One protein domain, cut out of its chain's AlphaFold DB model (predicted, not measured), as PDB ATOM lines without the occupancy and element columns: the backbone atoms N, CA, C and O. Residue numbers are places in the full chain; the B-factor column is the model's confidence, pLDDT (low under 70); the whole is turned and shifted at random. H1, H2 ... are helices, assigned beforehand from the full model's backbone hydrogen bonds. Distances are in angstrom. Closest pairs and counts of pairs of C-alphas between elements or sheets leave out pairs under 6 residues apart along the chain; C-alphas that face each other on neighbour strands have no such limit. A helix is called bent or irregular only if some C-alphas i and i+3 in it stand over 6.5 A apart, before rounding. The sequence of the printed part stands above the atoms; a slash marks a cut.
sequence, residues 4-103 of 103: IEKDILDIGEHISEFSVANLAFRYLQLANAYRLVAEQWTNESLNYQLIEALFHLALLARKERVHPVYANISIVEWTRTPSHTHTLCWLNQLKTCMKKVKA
ATOM      1  N   ILE A   4     198.619 198.809 174.614       74.62
ATOM      2  CA  ILE A   4     198.359 197.414 174.979       74.62
ATOM      3  C   ILE A   4     198.073 197.268 176.475       74.62
ATOM      4  O   ILE A   4     197.127 196.585 176.839       74.62
ATOM      5  N   GLU A   5     198.855 197.895 177.353       80.31
ATOM      6  CA  GLU A   5     198.700 197.733 178.805       80.31
ATOM      7  C   GLU A   5     197.349 198.277 179.284       80.31
ATOM      8  O   GLU A   5     196.658 197.625 180.066       80.31
ATOM      9  N   LYS A   6     196.925 199.420 178.733       86.00
ATOM     10  CA  LYS A   6     195.600 199.985 178.993       86.00
ATOM     11  C   LYS A   6     194.485 199.056 178.508       86.00
ATOM     12  O   LYS A   6     193.580 198.753 179.277       86.00
ATOM     13  N   ASP A   7     194.587 198.545 177.281       88.31
ATOM     14  CA  ASP A   7     193.589 197.620 176.737       88.31
ATOM     15  C   ASP A   7     193.471 196.333 177.576       88.31
ATOM     16  O   ASP A   7     192.374 195.808 177.770       88.31
ATOM     17  N   ILE A   8     194.593 195.804 178.075       91.56
ATOM     18  CA  ILE A   8     194.622 194.618 178.940       91.56
ATOM     19  C   ILE A   8     193.907 194.888 180.268       91.56
ATOM     20  O   ILE A   8     193.110 194.057 180.712       91.56
ATOM     21  N   LEU A   9     194.179 196.038 180.891       92.62
ATOM     22  CA  LEU A   9     193.519 196.445 182.127       92.62
ATOM     23  C   LEU A   9     192.012 196.598 181.915       92.62
ATOM     24  O   LEU A   9     191.244 196.000 182.666       92.62
ATOM     25  N   ASP A  10     191.597 197.282 180.848       93.38
ATOM     26  CA  ASP A  10     190.184 197.465 180.505       93.38
ATOM     27  C   ASP A  10     189.475 196.108 180.323       93.38
ATOM     28  O   ASP A  10     188.375 195.903 180.843       93.38
ATOM     29  N   ILE A  11     190.107 195.134 179.652       94.94
ATOM     30  CA  ILE A  11     189.561 193.769 179.528       94.94
ATOM     31  C   ILE A  11     189.435 193.101 180.905       94.94
ATOM     32  O   ILE A  11     188.421 192.458 181.183       94.94
ATOM     33  N   GLY A  12     190.453 193.232 181.759       94.19
ATOM     34  CA  GLY A  12     190.456 192.667 183.107       94.19
ATOM     35  C   GLY A  12     189.352 193.235 183.998       94.19
ATOM     36  O   GLY A  12     188.715 192.483 184.736       94.19
ATOM     37  N   GLU A  13     189.084 194.538 183.908       94.75
ATOM     38  CA  GLU A  13     188.042 195.211 184.689       94.75
ATOM     39  C   GLU A  13     186.641 194.754 184.298       94.75
ATOM     40  O   GLU A  13     185.810 194.494 185.169       94.75
ATOM     41  N   HIS A  14     186.409 194.593 182.998       95.38
ATOM     42  CA  HIS A  14     185.101 194.260 182.450       95.38
ATOM     43  C   HIS A  14     184.925 192.750 182.234       95.38
ATOM     44  O   HIS A  14     183.945 192.335 181.621       95.38
ATOM     45  N   ILE A  15     185.829 191.893 182.742       94.69
ATOM     46  CA  ILE A  15     185.827 190.439 182.476       94.69
ATOM     47  C   ILE A  15     184.475 189.764 182.768       94.69
ATOM     48  O   ILE A  15     184.096 188.806 182.095       94.69
ATOM     49  N   SER A  16     183.724 190.267 183.754       92.38
ATOM     50  CA  SER A  16     182.399 189.755 184.120       92.38
ATOM     51  C   SER A  16     181.304 190.028 183.091       92.38
ATOM     52  O   SER A  16     180.286 189.343 183.109       92.38
ATOM     53  N   GLU A  17     181.510 191.004 182.214       94.38
ATOM     54  CA  GLU A  17     180.573 191.411 181.163       94.38
ATOM     55  C   GLU A  17     180.808 190.635 179.861       94.38
ATOM     56  O   GLU A  17     179.962 190.622 178.967       94.38
ATOM     57  N   PHE A  18     181.951 189.957 179.744       95.12
ATOM     58  CA  PHE A  18     182.259 189.151 178.574       95.12
ATOM     59  C   PHE A  18     181.468 187.844 178.572       95.12
ATOM     60  O   PHE A  18     181.366 187.140 179.581       95.12
ATOM     61  N   SER A  19     180.981 187.472 177.389       95.56
ATOM     62  CA  SER A  19     180.636 186.086 177.078       95.56
ATOM     63  C   SER A  19     181.881 185.278 176.700       95.56
ATOM     64  O   SER A  19     182.942 185.842 176.395       95.56
ATOM     65  N   VAL A  20     181.742 183.951 176.641       95.44
ATOM     66  CA  VAL A  20     182.766 183.051 176.088       95.44
ATOM     67  C   VAL A  20     183.174 183.483 174.677       95.44
ATOM     68  O   VAL A  20     184.367 183.603 174.394       95.44
ATOM     69  N   ALA A  21     182.222 183.781 173.790       95.56
ATOM     70  CA  ALA A  21     182.523 184.196 172.423       95.56
ATOM     71  C   ALA A  21     183.258 185.545 172.367       95.56
ATOM     72  O   ALA A  21     184.244 185.679 171.635       95.56
ATOM     73  N   ASN A  22     182.832 186.532 173.167       95.25
ATOM     74  CA  ASN A  22     183.480 187.844 173.202       95.25
ATOM     75  C   ASN A  22     184.932 187.737 173.700       95.25
ATOM     76  O   ASN A  22     185.821 188.383 173.140       95.25
ATOM     77  N   LEU A  23     185.200 186.904 174.713       96.50
ATOM     78  CA  LEU A  23     186.562 186.686 175.199       96.50
ATOM     79  C   LEU A  23     187.406 185.878 174.199       96.50
ATOM     80  O   LEU A  23     188.563 186.212 173.942       96.50
ATOM     81  N   ALA A  24     186.819 184.858 173.567       96.69
ATOM     82  CA  ALA A  24     187.472 184.052 172.537       96.69
ATOM     83  C   ALA A  24     187.939 184.883 171.329       96.69
ATOM     84  O   ALA A  24     188.970 184.570 170.718       96.69
ATOM     85  N   PHE A  25     187.193 185.934 170.976       95.62
ATOM     86  CA  PHE A  25     187.556 186.867 169.910       95.62
ATOM     87  C   PHE A  25     188.861 187.615 170.220       95.62
ATOM     88  O   PHE A  25     189.710 187.778 169.344       95.62
ATOM     89  N   ARG A  26     189.080 187.975 171.491       95.62
ATOM     90  CA  ARG A  26     190.272 188.702 171.962       95.62
ATOM     91  C   ARG A  26     191.514 187.826 172.128       95.62
ATOM     92  O   ARG A  26     192.587 188.344 172.419       95.62
ATOM     93  N   TYR A  27     191.408 186.516 171.897       96.81
ATOM     94  CA  TYR A  27     192.514 185.573 172.087       96.81
ATOM     95  C   TYR A  27     193.822 186.003 171.411       96.81
ATOM     96  O   TYR A  27     194.868 185.926 172.038       96.81
ATOM     97  N   LEU A  28     193.788 186.460 170.152       95.94
ATOM     98  CA  LEU A  28     195.023 186.819 169.439       95.94
ATOM     99  C   LEU A  28     195.722 188.029 170.071       95.94
ATOM    100  O   LEU A  28     196.944 188.032 170.194       95.94
ATOM    101  N   GLN A  29     194.950 189.025 170.516       95.31
ATOM    102  CA  GLN A  29     195.473 190.183 171.240       95.31
ATOM    103  C   GLN A  29     196.145 189.744 172.549       95.31
ATOM    104  O   GLN A  29     197.283 190.121 172.815       95.31
ATOM    105  N   LEU A  30     195.470 188.894 173.325       96.31
ATOM    106  CA  LEU A  30     195.964 188.408 174.616       96.31
ATOM    107  C   LEU A  30     197.163 187.461 174.472       96.31
ATOM    108  O   LEU A  30     198.096 187.532 175.264       96.31
ATOM    109  N   ALA A  31     197.189 186.626 173.434       96.56
ATOM    110  CA  ALA A  31     198.328 185.765 173.120       96.56
ATOM    111  C   ALA A  31     199.571 186.584 172.741       96.56
ATOM    112  O   ALA A  31     200.681 186.261 173.165       96.56
ATOM    113  N   ASN A  32     199.389 187.671 171.985       95.06
ATOM    114  CA  ASN A  32     200.477 188.589 171.664       95.06
ATOM    115  C   ASN A  32     201.002 189.296 172.917       95.06
ATOM    116  O   ASN A  32     202.216 189.359 173.090       95.06
ATOM    117  N   ALA A  33     200.115 189.773 173.796       94.19
ATOM    118  CA  ALA A  33     200.505 190.380 175.066       94.19
ATOM    119  C   ALA A  33     201.268 189.387 175.956       94.19
ATOM    120  O   ALA A  33     202.344 189.713 176.448       94.19
ATOM    121  N   TYR A  34     200.770 188.152 176.088       95.25
ATOM    122  CA  TYR A  34     201.439 187.105 176.862       95.25
ATOM    123  C   TYR A  34     202.839 186.808 176.331       95.25
ATOM    124  O   TYR A  34     203.786 186.760 177.106       95.25
ATOM    125  N   ARG A  35     203.012 186.709 175.008       94.69
ATOM    126  CA  ARG A  35     204.330 186.489 174.395       94.69
ATOM    127  C   ARG A  35     205.357 187.562 174.777       94.69
ATOM    128  O   ARG A  35     206.527 187.233 174.908       94.69
ATOM    129  N   LEU A  36     204.938 188.817 174.952       92.12
ATOM    130  CA  LEU A  36     205.836 189.920 175.325       92.12
ATOM    131  C   LEU A  36     206.303 189.846 176.784       92.12
ATOM    132  O   LEU A  36     207.359 190.379 177.109       92.12
ATOM    133  N   VAL A  37     205.526 189.200 177.654       90.88
ATOM    134  CA  VAL A  37     205.828 189.094 179.090       90.88
ATOM    135  C   VAL A  37     206.205 187.679 179.527       90.88
ATOM    136  O   VAL A  37     206.578 187.490 180.678       90.88
ATOM    137  N   ALA A  38     206.143 186.689 178.631       89.50
ATOM    138  CA  ALA A  38     206.325 185.271 178.952       89.50
ATOM    139  C   ALA A  38     207.680 184.963 179.607       89.50
ATOM    140  O   ALA A  38     207.754 184.109 180.483       89.50
ATOM    141  N   GLU A  39     208.743 185.676 179.232       89.31
ATOM    142  CA  GLU A  39     210.074 185.509 179.834       89.31
ATOM    143  C   GLU A  39     210.129 185.950 181.305       89.31
ATOM    144  O   GLU A  39     211.021 185.540 182.042       89.31
ATOM    145  N   GLN A  40     209.154 186.739 181.764       86.56
ATOM    146  CA  GLN A  40     209.067 187.238 183.137       86.56
ATOM    147  C   GLN A  40     208.378 186.251 184.092       86.56
ATOM    148  O   GLN A  40     208.104 186.618 185.235       86.56
ATOM    149  N   TRP A  41     208.100 185.018 183.654       85.12
ATOM    150  CA  TRP A  41     207.359 184.026 184.440       85.12
ATOM    151  C   TRP A  41     207.988 183.727 185.805       85.12
ATOM    152  O   TRP A  41     207.271 183.554 186.785       85.12
ATOM    153  N   THR A  42     209.320 183.752 185.910       88.50
ATOM    154  CA  THR A  42     210.031 183.540 187.184       88.50
ATOM    155  C   THR A  42     209.897 184.702 188.160       88.50
ATOM    156  O   THR A  42     210.144 184.533 189.349       88.50
ATOM    157  N   ASN A  43     209.563 185.895 187.665       84.00
ATOM    158  CA  ASN A  43     209.497 187.107 188.478       84.00
ATOM    159  C   ASN A  43     208.118 187.295 189.117       84.00
ATOM    160  O   ASN A  43     207.964 188.203 189.931       84.00
ATOM    161  N   GLU A  44     207.123 186.492 188.711       79.50
ATOM    162  CA  GLU A  44     205.738 186.535 189.199       79.50
ATOM    163  C   GLU A  44     205.171 187.963 189.309       79.50
ATOM    164  O   GLU A  44     204.421 188.299 190.229       79.50
ATOM    165  N   SER A  45     205.546 188.841 188.370       88.88
ATOM    166  CA  SER A  45     205.130 190.241 188.416       88.88
ATOM    167  C   SER A  45     203.608 190.344 188.298       88.88
ATOM    168  O   SER A  45     202.962 189.533 187.630       88.88
ATOM    169  N   LEU A  46     203.018 191.365 188.923       88.81
ATOM    170  CA  LEU A  46     201.567 191.565 188.879       88.81
ATOM    171  C   LEU A  46     201.052 191.673 187.433       88.81
ATOM    172  O   LEU A  46     200.022 191.093 187.100       88.81
ATOM    173  N   ASN A  47     201.811 192.354 186.570       88.44
ATOM    174  CA  ASN A  47     201.512 192.468 185.144       88.44
ATOM    175  C   ASN A  47     201.585 191.110 184.432       88.44
ATOM    176  O   ASN A  47     200.689 190.789 183.652       88.44
ATOM    177  N   TYR A  48     202.606 190.295 184.721       91.75
ATOM    178  CA  TYR A  48     202.707 188.940 184.178       91.75
ATOM    179  C   TYR A  48     201.506 188.084 184.594       91.75
ATOM    180  O   TYR A  48     200.810 187.560 183.729       91.75
ATOM    181  N   GLN A  49     201.208 188.008 185.897       93.25
ATOM    182  CA  GLN A  49     200.111 187.191 186.433       93.25
ATOM    183  C   GLN A  49     198.743 187.607 185.877       93.25
ATOM    184  O   GLN A  49     197.874 186.759 185.651       93.25
ATOM    185  N   LEU A  50     198.545 188.907 185.652       94.44
ATOM    186  CA  LEU A  50     197.328 189.461 185.069       94.44
ATOM    187  C   LEU A  50     197.178 189.067 183.595       94.44
ATOM    188  O   LEU A  50     196.119 188.580 183.190       94.44
ATOM    189  N   ILE A  51     198.236 189.247 182.798       94.88
ATOM    190  CA  ILE A  51     198.242 188.898 181.370       94.88
ATOM    191  C   ILE A  51     198.108 187.383 181.182       94.88
ATOM    192  O   ILE A  51     197.341 186.942 180.327       94.88
ATOM    193  N   GLU A  52     198.808 186.592 181.992       95.25
ATOM    194  CA  GLU A  52     198.731 185.131 182.004       95.25
ATOM    195  C   GLU A  52     197.293 184.653 182.245       95.25
ATOM    196  O   GLU A  52     196.750 183.875 181.454       95.25
ATOM    197  N   ALA A  53     196.639 185.164 183.291       96.31
ATOM    198  CA  ALA A  53     195.274 184.775 183.622       96.31
ATOM    199  C   ALA A  53     194.291 185.101 182.487       96.31
ATOM    200  O   ALA A  53     193.471 184.259 182.106       96.31
ATOM    201  N   LEU A  54     194.390 186.298 181.898       97.00
ATOM    202  CA  LEU A  54     193.562 186.697 180.755       97.00
ATOM    203  C   LEU A  54     193.824 185.832 179.520       97.00
ATOM    204  O   LEU A  54     192.877 185.394 178.861       97.00
ATOM    205  N   PHE A  55     195.092 185.554 179.216       97.25
ATOM    206  CA  PHE A  55     195.477 184.686 178.111       97.25
ATOM    207  C   PHE A  55     194.876 183.286 178.261       97.25
ATOM    208  O   PHE A  55     194.244 182.791 177.325       97.25
ATOM    209  N   HIS A  56     195.007 182.661 179.433       97.06
ATOM    210  CA  HIS A  56     194.478 181.319 179.654       97.06
ATOM    211  C   HIS A  56     192.949 181.272 179.648       97.06
ATOM    212  O   HIS A  56     192.382 180.345 179.061       97.06
ATOM    213  N   LEU A  57     192.266 182.280 180.199       96.69
ATOM    214  CA  LEU A  57     190.811 182.393 180.065       96.69
ATOM    215  C   LEU A  57     190.392 182.484 178.592       96.69
ATOM    216  O   LEU A  57     189.481 181.774 178.166       96.69
ATOM    217  N   ALA A  58     191.080 183.299 177.789       97.19
ATOM    218  CA  ALA A  58     190.772 183.445 176.370       97.19
ATOM    219  C   ALA A  58     191.123 182.204 175.541       97.19
ATOM    220  O   ALA A  58     190.409 181.883 174.590       97.19
ATOM    221  N   LEU A  59     192.182 181.477 175.904       96.81
ATOM    222  CA  LEU A  59     192.531 180.196 175.294       96.81
ATOM    223  C   LEU A  59     191.430 179.159 175.528       96.81
ATOM    224  O   LEU A  59     191.013 178.488 174.584       96.81
ATOM    225  N   LEU A  60     190.952 179.033 176.769       95.06
ATOM    226  CA  LEU A  60     189.855 178.127 177.106       95.06
ATOM    227  C   LEU A  60     188.575 178.554 176.379       95.06
ATOM    228  O   LEU A  60     187.938 177.732 175.724       95.06
ATOM    229  N   ALA A  61     188.244 179.848 176.402       94.94
ATOM    230  CA  ALA A  61     187.055 180.363 175.732       94.94
ATOM    231  C   ALA A  61     187.099 180.094 174.220       94.94
ATOM    232  O   ALA A  61     186.099 179.734 173.602       94.94
ATOM    233  N   ARG A  62     188.284 180.195 173.607       95.12
ATOM    234  CA  ARG A  62     188.489 179.897 172.188       95.12
ATOM    235  C   ARG A  62     188.244 178.434 171.829       95.12
ATOM    236  O   ARG A  62     187.815 178.185 170.703       95.12
ATOM    237  N   LYS A  63     188.501 177.498 172.745       92.38
ATOM    238  CA  LYS A  63     188.186 176.075 172.554       92.38
ATOM    239  C   LYS A  63     186.676 175.828 172.599       92.38
ATOM    240  O   LYS A  63     186.169 175.090 171.764       92.38
ATOM    241  N   GLU A  64     185.962 176.532 173.477       90.69
ATOM    242  CA  GLU A  64     184.516 176.355 173.678       90.69
ATOM    243  C   GLU A  64     183.623 177.230 172.781       90.69
ATOM    244  O   GLU A  64     182.421 176.995 172.686       90.69
ATOM    245  N   ARG A  65     184.175 178.226 172.073       85.00
ATOM    246  CA  ARG A  65     183.400 179.215 171.286       85.00
ATOM    247  C   ARG A  65     182.464 178.629 170.221       85.00
ATOM    248  O   ARG A  65     181.572 179.325 169.755       85.00
ATOM    249  N   VAL A  66     182.737 177.410 169.756       85.75
ATOM    250  CA  VAL A  66     181.937 176.727 168.724       85.75
ATOM    251  C   VAL A  66     180.784 175.929 169.330       85.75
ATOM    252  O   VAL A  66     179.903 175.482 168.602       85.75
ATOM    253  N   HIS A  67     180.778 175.753 170.654       86.88
ATOM    254  CA  HIS A  67     179.723 175.048 171.350       86.88
ATOM    255  C   HIS A  67     178.517 175.987 171.533       86.88
ATOM    256  O   HIS A  67     178.631 176.994 172.242       86.88
ATOM    257  N   PRO A  68     177.346 175.681 170.942       82.50
ATOM    258  CA  PRO A  68     176.208 176.603 170.894       82.50
ATOM    259  C   PRO A  68     175.668 176.959 172.282       82.50
ATOM    260  O   PRO A  68     175.164 178.060 172.482       82.50
ATOM    261  N   VAL A  69     175.821 176.053 173.254       86.00
ATOM    262  CA  VAL A  69     175.426 176.303 174.647       86.00
ATOM    263  C   VAL A  69     176.360 177.304 175.322       86.00
ATOM    264  O   VAL A  69     175.885 178.133 176.079       86.00
ATOM    265  N   TYR A  70     177.670 177.257 175.060       88.75
ATOM    266  CA  TYR A  70     178.645 178.028 175.840       88.75
ATOM    267  C   TYR A  70     178.957 179.391 175.235       88.75
ATOM    268  O   TYR A  70     179.253 180.316 175.984       88.75
ATOM    269  N   ALA A  71     178.855 179.544 173.913       89.75
ATOM    270  CA  ALA A  71     179.265 180.757 173.206       89.75
ATOM    271  C   ALA A  71     178.687 182.054 173.808       89.75
ATOM    272  O   ALA A  71     179.417 183.032 173.955       89.75
ATOM    273  N   ASN A  72     177.410 182.041 174.204       91.19
ATOM    274  CA  ASN A  72     176.708 183.215 174.735       91.19
ATOM    275  C   ASN A  72     176.678 183.292 176.270       91.19
ATOM    276  O   ASN A  72     176.153 184.259 176.817       91.19
ATOM    277  N   ILE A  73     177.224 182.298 176.974       93.75
ATOM    278  CA  ILE A  73     177.254 182.297 178.439       93.75
ATOM    279  C   ILE A  73     178.304 183.302 178.919       93.75
ATOM    280  O   ILE A  73     179.383 183.420 178.332       93.75
ATOM    281  N   SER A  74     177.992 184.036 179.988       94.75
ATOM    282  CA  SER A  74     178.954 184.944 180.625       94.75
ATOM    283  C   SER A  74     180.149 184.167 181.183       94.75
ATOM    284  O   SER A  74     179.994 183.047 181.668       94.75
ATOM    285  N   ILE A  75     181.350 184.751 181.198       94.12
ATOM    286  CA  ILE A  75     182.529 184.075 181.769       94.12
ATOM    287  C   ILE A  75     182.273 183.638 183.219       94.12
ATOM    288  O   ILE A  75     182.636 182.529 183.605       94.12
ATOM    289  N   VAL A  76     181.593 184.471 184.015       93.06
ATOM    290  CA  VAL A  76     181.273 184.163 185.419       93.06
ATOM    291  C   VAL A  76     180.379 182.933 185.535       93.06
ATOM    292  O   VAL A  76     180.661 182.052 186.345       93.06
ATOM    293  N   GLU A  77     179.320 182.848 184.737       92.44
ATOM    294  CA  GLU A  77     178.430 181.686 184.730       92.44
ATOM    295  C   GLU A  77     179.137 180.441 184.188       92.44
ATOM    296  O   GLU A  77     179.032 179.367 184.780       92.44
ATOM    297  N   TRP A  78     179.947 180.594 183.141       91.94
ATOM    298  CA  TRP A  78     180.710 179.502 182.550       91.94
ATOM    299  C   TRP A  78     181.649 178.839 183.569       91.94
ATOM    300  O   TRP A  78     181.709 177.612 183.632       91.94
ATOM    301  N   THR A  79     182.284 179.608 184.466       90.19
ATOM    302  CA  THR A  79     183.139 179.045 185.537       90.19
ATOM    303  C   THR A  79     182.409 178.179 186.564       90.19
ATOM    304  O   THR A  79     183.054 177.428 187.291       90.19
ATOM    305  N   ARG A  80     181.076 178.268 186.643       88.00
ATOM    306  CA  ARG A  80     180.260 177.456 187.560       88.00
ATOM    307  C   ARG A  80     179.890 176.099 186.974       88.00
ATOM    308  O   ARG A  80     179.333 175.264 187.680       88.00
ATOM    309  N   THR A  81     180.166 175.878 185.691       86.69
ATOM    310  CA  THR A  81     179.855 174.606 185.045       86.69
ATOM    311  C   THR A  81     180.884 173.531 185.451       86.69
ATOM    312  O   THR A  81     182.083 173.825 185.506       86.69
ATOM    313  N   PRO A  82     180.464 172.282 185.744       74.12
ATOM    314  CA  PRO A  82     181.328 171.276 186.384       74.12
ATOM    315  C   PRO A  82     182.600 170.907 185.607       74.12
ATOM    316  O   PRO A  82     183.594 170.506 186.202       74.12
ATOM    317  N   SER A  83     182.581 171.045 184.281       77.00
ATOM    318  CA  SER A  83     183.691 170.702 183.386       77.00
ATOM    319  C   SER A  83     184.739 171.813 183.214       77.00
ATOM    320  O   SER A  83     185.705 171.618 182.480       77.00
ATOM    321  N   HIS A  84     184.590 172.963 183.883       82.06
ATOM    322  CA  HIS A  84     185.405 174.163 183.635       82.06
ATOM    323  C   HIS A  84     186.136 174.688 184.883       82.06
ATOM    324  O   HIS A  84     186.351 175.891 185.049       82.06
ATOM    325  N   THR A  85     186.590 173.784 185.754       79.44
ATOM    326  CA  THR A  85     187.376 174.093 186.966       79.44
ATOM    327  C   THR A  85     188.648 174.889 186.673       79.44
ATOM    328  O   THR A  85     189.021 175.765 187.453       79.44
ATOM    329  N   HIS A  86     189.296 174.652 185.528       84.94
ATOM    330  CA  HIS A  86     190.457 175.443 185.108       84.94
ATOM    331  C   HIS A  86     190.082 176.910 184.861       84.94
ATOM    332  O   HIS A  86     190.821 177.808 185.257       84.94
ATOM    333  N   THR A  87     188.913 177.172 184.270       89.06
ATOM    334  CA  THR A  87     188.420 178.535 184.031       89.06
ATOM    335  C   THR A  87     188.192 179.278 185.348       89.06
ATOM    336  O   THR A  87     188.541 180.451 185.462       89.06
ATOM    337  N   LEU A  88     187.666 178.595 186.373       91.81
ATOM    338  CA  LEU A  88     187.496 179.174 187.708       91.81
ATOM    339  C   LEU A  88     188.834 179.595 188.333       91.81
ATOM    340  O   LEU A  88     188.922 180.681 188.907       91.81
ATOM    341  N   CYS A  89     189.873 178.764 188.203       93.88
ATOM    342  CA  CYS A  89     191.209 179.069 188.716       93.88
ATOM    343  C   CYS A  89     191.750 180.381 188.126       93.88
ATOM    344  O   CYS A  89     192.046 181.324 188.863       93.88
ATOM    345  N   TRP A  90     191.766 180.487 186.794       95.81
ATOM    346  CA  TRP A  90     192.274 181.675 186.107       95.81
ATOM    347  C   TRP A  90     191.437 182.924 186.389       95.81
ATOM    348  O   TRP A  90     191.987 184.010 186.571       95.81
ATOM    349  N   LEU A  91     190.113 182.785 186.517       95.44
ATOM    350  CA  LEU A  91     189.252 183.903 186.902       95.44
ATOM    351  C   LEU A  91     189.564 184.411 188.318       95.44
ATOM    352  O   LEU A  91     189.535 185.617 188.562       95.44
ATOM    353  N   ASN A  92     189.877 183.516 189.257       94.75
ATOM    354  CA  ASN A  92     190.253 183.901 190.616       94.75
ATOM    355  C   ASN A  92     191.631 184.574 190.668       94.75
ATOM    356  O   ASN A  92     191.786 185.574 191.379       94.75
ATOM    357  N   GLN A  93     192.603 184.083 189.891       94.31
ATOM    358  CA  GLN A  93     193.909 184.733 189.742       94.31
ATOM    359  C   GLN A  93     193.745 186.149 189.180       94.31
ATOM    360  O   GLN A  93     194.229 187.103 189.789       94.31
ATOM    361  N   LEU A  94     192.967 186.309 188.105       95.81
ATOM    362  CA  LEU A  94     192.666 187.616 187.523       95.81
ATOM    363  C   LEU A  94     192.025 188.562 188.543       95.81
ATOM    364  O   LEU A  94     192.514 189.669 188.743       95.81
ATOM    365  N   LYS A  95     190.965 188.130 189.238       94.69
ATOM    366  CA  LYS A  95     190.292 188.954 190.260       94.69
ATOM    367  C   LYS A  95     191.243 189.386 191.374       94.69
ATOM    368  O   LYS A  95     191.137 190.507 191.866       94.69
ATOM    369  N   THR A  96     192.155 188.509 191.782       94.56
ATOM    370  CA  THR A  96     193.177 188.826 192.786       94.56
ATOM    371  C   THR A  96     194.150 189.876 192.261       94.56
ATOM    372  O   THR A  96     194.426 190.846 192.966       94.56
ATOM    373  N   CYS A  97     194.611 189.735 191.017       93.62
ATOM    374  CA  CYS A  97     195.491 190.714 190.384       93.62
ATOM    375  C   CYS A  97     194.803 192.079 190.255       93.62
ATOM    376  O   CYS A  97     195.344 193.080 190.712       93.62
ATOM    377  N   MET A  98     193.568 192.116 189.746       94.00
ATOM    378  CA  MET A  98     192.800 193.356 189.578       94.00
ATOM    379  C   MET A  98     192.559 194.096 190.896       94.00
ATOM    380  O   MET A  98     192.572 195.323 190.919       94.00
ATOM    381  N   LYS A  99     192.368 193.380 192.011       93.62
ATOM    382  CA  LYS A  99     192.268 194.008 193.339       93.62
ATOM    383  C   LYS A  99     193.574 194.671 193.769       93.62
ATOM    384  O   LYS A  99     193.523 195.745 194.348       93.62
ATOM    385  N   LYS A 100     194.719 194.040 193.490       91.38
ATOM    386  CA  LYS A 100     196.045 194.577 193.829       91.38
ATOM    387  C   LYS A 100     196.428 195.778 192.964       91.38
ATOM    388  O   LYS A 100     197.055 196.686 193.477       91.38
ATOM    389  N   VAL A 101     196.039 195.796 191.685       86.88
ATOM    390  CA  VAL A 101     196.276 196.945 190.786       86.88
ATOM    391  C   VAL A 101     195.505 198.193 191.243       86.88
ATOM    392  O   VAL A 101     195.960 199.308 191.019       86.88
ATOM    393  N   LYS A 102     194.334 198.014 191.870       79.94
ATOM    394  CA  LYS A 102     193.450 199.108 192.319       79.94
ATOM    395  C   LYS A 102     193.710 199.605 193.747       79.94
ATOM    396  O   LYS A 102     193.061 200.569 194.148       79.94
ATOM    397  N   ALA A 103     194.549 198.910 194.517       74.81
ATOM    398  CA  ALA A 103     194.864 199.232 195.912       74.81
ATOM    399  C   ALA A 103     196.038 200.211 195.994       74.81
ATOM    400  O   ALA A 103     195.981 201.095 196.876       74.81
TER     401      ALA A 103
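This is residues 4 to 103 of the 103 residues of an uncharacterized protein of Shewanella sp. SG44-6 (UniProt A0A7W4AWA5). One long helix, H4, runs through the middle of this small helical domain, with other helices on different sides of it: H3 folds onto it as a hairpin, H6 runs back along it, and H1 stands steeply to both H4 and H6 and reaches them near its last residues, at Gly 12. The short helix H2 crosses H4 towards the last residues of H4, and the short H5 sits near H2 and H6 beyond a loop, residues 65 to 74. The printed part has 100 residues with six named helices, H1 to H6 in that order along the chain, and no named strand; the class is all helix. It is compact, with a radius of gyration of the C-alphas of 12.8 A, and spans 38 by 26 by 22 A.

From the first printed residue, H1 holds residues 4 to 13 and is 14.3 A long from first to last C-alpha; C-alpha 4 is at (198.359, 197.414, 174.979). After a short link of 6 residues comes H2, residues 20 to 25. One residue further on begins H3, residues 27 to 43, 23.7 A long. H3 has a kink of 55 degrees near residue 37 and is irregular, with C-alphas 39 and 42 standing 7.6 A apart. H4, the longest helix, holds residues 46 to 64 and is 27.4 A long; C-alpha 46 is at (201.567, 191.565, 188.879). H5 has four residues, 75 to 78. H6 holds residues 85 to 101 and is 24.8 A long, and its last C-alpha, that of Val 101, is at (196.276, 196.945, 190.786).

H4 is the hub, touching H1, H2, H3 and H6, and its centre is the nearest to the mean of the C-alphas, at 3.6 A. H3 and H4 form a helical hairpin; they touch at a steep tilt of 41 degrees, opposite ways, and their closest C-alphas, those of Tyr 27 and Ala 58, are 5.1 A apart. H6 touches H4 at a shallow tilt of 31 degrees, opposite ways, with the closest C-alphas, those of Ala 53 and Trp 90, 5.0 A apart. H2 touches H4, which meets it with residues 57 to 64 alone; the C-alphas of Ala 24 and Arg 62 come closest, at 4.3 A, and the lines stand at 72 degrees, only just about perpendicular. H1 and H4 only just touch, with 3 pairs of C-alphas within 8 A, the closest being Gly 12 and Leu 54 at 7.1 A; H4 takes part with residues 50 to 54 alone. H1 and H6 also only just touch, with 3 such pairs, the closest C-alphas being those of Gly 12 and Met 98 at 6.9 A, and H6 takes part with residues 94 to 98 alone. The packing is mostly crossed, with 1 of 5 touching pairs at a shallow tilt. H5 is close to H2 but not clearly touching, with the C-alphas of Val 20 and Ile 75 nearest at 5.8 A. H3 and H6 are apart. In H1, H2, H4 and H6 every O i to N i+4 pair is within hydrogen-bond range; in H3 it is 8 of 13, and H5 is too short for such a pair.

The two C-alphas farthest apart are those of Asn 43 and Pro 68, at 39.1 A. The printed part has no cut and ends at residue 103, the chain's last. The links H2 to H3 and H3 to H4 are tight, the other three are short, and no link is long. The mean pLDDT of the printed part is 91.3, and no printed residue is under 70.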